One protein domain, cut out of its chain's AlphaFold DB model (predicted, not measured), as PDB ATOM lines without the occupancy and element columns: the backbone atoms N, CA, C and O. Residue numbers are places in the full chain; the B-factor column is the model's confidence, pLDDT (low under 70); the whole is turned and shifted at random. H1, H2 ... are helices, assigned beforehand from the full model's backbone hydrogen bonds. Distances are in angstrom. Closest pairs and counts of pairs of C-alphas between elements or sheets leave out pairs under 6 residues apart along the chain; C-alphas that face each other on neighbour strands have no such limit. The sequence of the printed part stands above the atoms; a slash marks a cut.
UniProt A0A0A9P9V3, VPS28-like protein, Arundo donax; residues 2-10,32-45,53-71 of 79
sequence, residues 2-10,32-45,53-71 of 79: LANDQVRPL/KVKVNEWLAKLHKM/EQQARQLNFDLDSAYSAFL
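This is residues 2 to 10, 32 to 45 and 53 to 71 of the 79 residues of the protein "VPS28-like protein" of Arundo donax (UniProt A0A0A9P9V3). Three helices point nearly along a common direction, their centres making a triangle: H2 is side by side with residues 59 to 66 of the long helix H3, and the short helix H1 has its first residue, Asn 4, near the last residue of H2, Leu 42, and is apart from H3; H2 runs opposite ways to both H1 and H3. The 42 printed residues hold three named helices, H1, H2, H3, and no named strand: all helix. The whole is compact, with a radius of gyration of the C-alphas of 10.4 A, and only just elongated, 30 by 20 by 14 A.

H1, residues 4 to 10, only just touches H2, residues 32 to 42, with 3 pairs of C-alphas within 8 A; the closest are Asn 4 and Leu 42, 6.2 A. Their tilt is shallow, 24 degrees, opposite ways. H2 touches H3, residues 53 to 71, with residues 59 to 66 of H3 alone; the closest C-alphas are Lys 34 and Asp 62, 6.7 A, at a shallow tilt of 21 degrees, opposite ways. H1 and H3 are apart. Every O i to N i+4 pair is within hydrogen-bond range in H2 and H3; in H1 1 of 3 is, and 2 of 4 O i to N i+3 pairs.

H1 begins at C-alpha 4 (145.385, 160.932, 138.858) and is 10.1 A long. H2 is 15.4 A and H3 27.1 A, ending at C-alpha 71 (141.966, 173.565, 114.920).

Residues 11 to 31 and 46 to 52 are not printed; the C-alpha gaps are 13.9 A and 15.3 A. The C-alphas of Met 45 and Leu 71 are farthest apart, 30.9 A. No printed residue is under 70 in pLDDT.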
ATOM      1  N   LEU A   2     147.445 155.320 134.134       86.12
ATOM      2  CA  LEU A   2     147.746 156.755 134.276       86.12
ATOM      3  C   LEU A   2     147.277 157.225 135.654       86.12
ATOM      4  O   LEU A   2     146.080 157.149 135.929       86.12
ATOM      5  N   ALA A   3     148.186 157.717 136.494       92.44
ATOM      6  CA  ALA A   3     147.852 158.159 137.847       92.44
ATOM      7  C   ALA A   3     147.151 159.529 137.853       92.44
ATOM      8  O   ALA A   3     147.496 160.434 137.086       92.44
ATOM      9  N   ASN A   4     146.160 159.697 138.732       94.12
ATOM     10  CA  ASN A   4     145.385 160.932 138.858       94.12
ATOM     11  C   ASN A   4     146.271 162.146 139.186       94.12
ATOM     12  O   ASN A   4     146.088 163.210 138.591       94.12
ATOM     13  N   ASP A   5     147.249 162.003 140.084       94.25
ATOM     14  CA  ASP A   5     148.168 163.089 140.447       94.25
ATOM     15  C   ASP A   5     149.046 163.566 139.278       94.25
ATOM     16  O   ASP A   5     149.462 164.723 139.268       94.25
ATOM     17  N   GLN A   6     149.255 162.724 138.265       93.19
ATOM     18  CA  GLN A   6     150.002 163.074 137.057       93.19
ATOM     19  C   GLN A   6     149.108 163.720 135.993       93.19
ATOM     20  O   GLN A   6     149.503 164.690 135.350       93.19
ATOM     21  N   VAL A   7     147.890 163.203 135.801       94.38
ATOM     22  CA  VAL A   7     146.988 163.655 134.725       94.38
ATOM     23  C   VAL A   7     146.231 164.928 135.097       94.38
ATOM     24  O   VAL A   7     146.069 165.824 134.266       94.38
ATOM     25  N   ARG A   8     145.753 165.034 136.342       95.19
ATOM     26  CA  ARG A   8     144.885 166.139 136.770       95.19
ATOM     27  C   ARG A   8     145.549 167.516 136.641       95.19
ATOM     28  O   ARG A   8     144.890 168.403 136.095       95.19
ATOM     29  N   PRO A   9     146.818 167.726 137.053       96.12
ATOM     30  CA  PRO A   9     147.478 169.020 136.877       96.12
ATOM     31  C   PRO A   9     147.608 169.428 135.404       96.12
ATOM     32  O   PRO A   9     147.404 170.594 135.078       96.12
ATOM     33  N   LEU A  10     147.877 168.472 134.505       95.94
ATOM     34  CA  LEU A  10     148.004 168.729 133.065       95.94
ATOM     35  C   LEU A  10     146.672 169.174 132.448       95.94
ATOM     36  O   LEU A  10     146.622 170.150 131.702       95.94
ATOM     37  N   LYS A  32     136.286 172.585 125.791       91.88
ATOM     38  CA  LYS A  32     136.168 173.074 127.179       91.88
ATOM     39  C   LYS A  32     135.236 172.199 128.008       91.88
ATOM     40  O   LYS A  32     135.551 171.911 129.162       91.88
ATOM     41  N   VAL A  33     134.106 171.785 127.436       92.62
ATOM     42  CA  VAL A  33     133.130 170.925 128.119       92.62
ATOM     43  C   VAL A  33     133.786 169.592 128.476       92.62
ATOM     44  O   VAL A  33     133.821 169.227 129.650       92.62
ATOM     45  N   LYS A  34     134.422 168.935 127.499       95.06
ATOM     46  CA  LYS A  34     135.092 167.638 127.677       95.06
ATOM     47  C   LYS A  34     136.194 167.672 128.732       95.06
ATOM     48  O   LYS A  34     136.243 166.807 129.607       95.06
ATOM     49  N   VAL A  35     137.068 168.679 128.699       95.62
ATOM     50  CA  VAL A  35     138.145 168.797 129.698       95.62
ATOM     51  C   VAL A  35     137.579 169.013 131.104       95.62
ATOM     52  O   VAL A  35     138.075 168.411 132.057       95.62
ATOM     53  N   ASN A  36     136.518 169.809 131.251       94.56
ATOM     54  CA  ASN A  36     135.878 170.020 132.552       94.56
ATOM     55  C   ASN A  36     135.184 168.753 133.082       94.56
ATOM     56  O   ASN A  36     135.262 168.483 134.280       94.56
ATOM     57  N   GLU A  37     134.563 167.945 132.218       96.38
ATOM     58  CA  GLU A  37     133.999 166.641 132.596       96.38
ATOM     59  C   GLU A  37     135.082 165.687 133.123       96.38
ATOM     60  O   GLU A  37     134.911 165.057 134.174       96.38
ATOM     61  N   TRP A  38     136.231 165.626 132.443       97.62
ATOM     62  CA  TRP A  38     137.370 164.822 132.889       97.62
ATOM     63  C   TRP A  38     137.967 165.324 134.204       97.62
ATOM     64  O   TRP A  38     138.226 164.516 135.098       97.62
ATOM     65  N   LEU A  39     138.113 166.639 134.380       97.12
ATOM     66  CA  LEU A  39     138.550 167.226 135.649       97.12
ATOM     67  C   LEU A  39     137.580 166.903 136.790       97.12
ATOM     68  O   LEU A  39     138.018 166.488 137.863       97.12
ATOM     69  N   ALA A  40     136.268 167.010 136.561       96.94
ATOM     70  CA  ALA A  40     135.254 166.669 137.556       96.94
ATOM     71  C   ALA A  40     135.302 165.185 137.957       96.94
ATOM     72  O   ALA A  40     135.051 164.846 139.116       96.94
ATOM     73  N   LYS A  41     135.641 164.295 137.020       96.06
ATOM     74  CA  LYS A  41     135.859 162.873 137.295       96.06
ATOM     75  C   LYS A  41     137.132 162.638 138.113       96.06
ATOM     76  O   LYS A  41     137.068 161.964 139.135       96.06
ATOM     77  N   LEU A  42     138.254 163.230 137.708       96.06
ATOM     78  CA  LEU A  42     139.552 163.105 138.385       96.06
ATOM     79  C   LEU A  42     139.553 163.706 139.799       96.06
ATOM     80  O   LEU A  42     140.209 163.184 140.696       96.06
ATOM     81  N   HIS A  43     138.770 164.763 140.035       95.19
ATOM     82  CA  HIS A  43     138.560 165.346 141.367       95.19
ATOM     83  C   HIS A  43     137.898 164.383 142.362       95.19
ATOM     84  O   HIS A  43     138.071 164.545 143.567       95.19
ATOM     85  N   LYS A  44     137.127 163.401 141.880       95.38
ATOM     86  CA  LYS A  44     136.474 162.386 142.726       95.38
ATOM     87  C   LYS A  44     137.388 161.201 143.043       95.38
ATOM     88  O   LYS A  44     137.013 160.360 143.851       95.38
ATOM     89  N   MET A  45     138.546 161.125 142.393       94.38
ATOM     90  CA  MET A  45     139.538 160.074 142.583       94.38
ATOM     91  C   MET A  45     140.583 160.524 143.608       94.38
ATOM     92  O   MET A  45     140.964 161.697 143.653       94.38
ATOM     93  N   GLU A  53     142.586 151.349 131.880       95.12
ATOM     94  CA  GLU A  53     143.009 151.402 130.475       95.12
ATOM     95  C   GLU A  53     141.899 151.937 129.554       95.12
ATOM     96  O   GLU A  53     142.150 152.765 128.680       95.12
ATOM     97  N   GLN A  54     140.651 151.537 129.802       96.25
ATOM     98  CA  GLN A  54     139.497 152.034 129.057       96.25
ATOM     99  C   GLN A  54     139.286 153.540 129.264       96.25
ATOM    100  O   GLN A  54     139.036 154.262 128.302       96.25
ATOM    101  N   GLN A  55     139.412 154.029 130.501       95.88
ATOM    102  CA  GLN A  55     139.282 155.457 130.792       95.88
ATOM    103  C   GLN A  55     140.413 156.263 130.150       95.88
ATOM    104  O   GLN A  55     140.151 157.322 129.595       95.88
ATOM    105  N   ALA A  56     141.645 155.751 130.170       95.69
ATOM    106  CA  ALA A  56     142.784 156.389 129.522       95.69
ATOM    107  C   ALA A  56     142.604 156.475 127.997       95.69
ATOM    108  O   ALA A  56     142.900 157.510 127.400       95.69
ATOM    109  N   ARG A  57     142.083 155.420 127.354       96.94
ATOM    110  CA  ARG A  57     141.751 155.440 125.919       96.94
ATOM    111  C   ARG A  57     140.646 156.450 125.608       96.94
ATOM    112  O   ARG A  57     140.790 157.211 124.659       96.94
ATOM    113  N   GLN A  58     139.591 156.494 126.424       97.56
ATOM    114  CA  GLN A  58     138.510 157.468 126.249       97.56
ATOM    115  C   GLN A  58     139.008 158.907 126.429       97.56
ATOM    116  O   GLN A  58     138.680 159.758 125.614       97.56
ATOM    117  N   LEU A  59     139.849 159.166 127.438       96.75
ATOM    118  CA  LEU A  59     140.458 160.480 127.655       96.75
ATOM    119  C   LEU A  59     141.268 160.921 126.431       96.75
ATOM    120  O   LEU A  59     141.108 162.045 125.974       96.75
ATOM    121  N   ASN A  60     142.104 160.039 125.878       96.25
ATOM    122  CA  ASN A  60     142.872 160.357 124.672       96.25
ATOM    123  C   ASN A  60     141.966 160.652 123.472       96.25
ATOM    124  O   ASN A  60     142.212 161.617 122.758       96.25
ATOM    125  N   PHE A  61     140.914 159.856 123.266       97.31
ATOM    126  CA  PHE A  61     139.956 160.086 122.186       97.31
ATOM    127  C   PHE A  61     139.239 161.436 122.329       97.31
ATOM    128  O   PHE A  61     139.162 162.202 121.370       97.31
ATOM    129  N   ASP A  62     138.757 161.760 123.531       97.19
ATOM    130  CA  ASP A  62     138.074 163.028 123.789       97.19
ATOM    131  C   ASP A  62     139.024 164.227 123.611       97.19
ATOM    132  O   ASP A  62     138.609 165.267 123.099       97.19
ATOM    133  N   LEU A  63     140.303 164.091 123.992       96.25
ATOM    134  CA  LEU A  63     141.324 165.122 123.780       96.25
ATOM    135  C   LEU A  63     141.675 165.309 122.298       96.25
ATOM    136  O   LEU A  63     141.828 166.447 121.859       96.25
ATOM    137  N   ASP A  64     141.773 164.229 121.524       96.62
ATOM    138  CA  ASP A  64     142.025 164.282 120.078       96.62
ATOM    139  C   ASP A  64     140.860 164.945 119.324       96.62
ATOM    140  O   ASP A  64     141.054 165.834 118.489       96.62
ATOM    141  N   SER A  65     139.629 164.600 119.708       94.94
ATOM    142  CA  SER A  65     138.417 165.244 119.201       94.94
ATOM    143  C   SER A  65     138.370 166.733 119.569       94.94
ATOM    144  O   SER A  65     138.148 167.575 118.695       94.94
ATOM    145  N   ALA A  66     138.668 167.085 120.825       93.56
ATOM    146  CA  ALA A  66     138.749 168.473 121.276       93.56
ATOM    147  C   ALA A  66     139.829 169.269 120.528       93.56
ATOM    148  O   ALA A  66     139.612 170.431 120.185       93.56
ATOM    149  N   TYR A  67     140.979 168.655 120.244       93.56
ATOM    150  CA  TYR A  67     142.051 169.276 119.471       93.56
ATOM    151  C   TYR A  67     141.652 169.492 118.006       93.56
ATOM    152  O   TYR A  67     141.875 170.569 117.455       93.56
ATOM    153  N   SER A  68     140.981 168.521 117.387       93.50
ATOM    154  CA  SER A  68     140.440 168.671 116.032       93.50
ATOM    155  C   SER A  68     139.417 169.809 115.954       93.50
ATOM    156  O   SER A  68     139.488 170.654 115.060       93.50
ATOM    157  N   ALA A  69     138.508 169.889 116.932       91.38
ATOM    158  CA  ALA A  69     137.555 170.989 117.048       91.38
ATOM    159  C   ALA A  69     138.260 172.335 117.277       91.38
ATOM    160  O   ALA A  69     137.847 173.350 116.717       91.38
ATOM    161  N   PHE A  70     139.333 172.354 118.077       91.50
ATOM    162  CA  PHE A  70     140.146 173.547 118.306       91.50
ATOM    163  C   PHE A  70     140.734 174.068 116.993       91.50
ATOM    164  O   PHE A  70     140.560 175.241 116.675       91.50
ATOM    165  N   LEU A  71     141.376 173.197 116.208       90.75
ATOM    166  CA  LEU A  71     141.966 173.565 114.920       90.75
ATOM    167  C   LEU A  71     140.923 174.096 113.932       90.75
ATOM    168  O   LEU A  71     141.195 175.066 113.232       90.75
TER     169      LEU A  71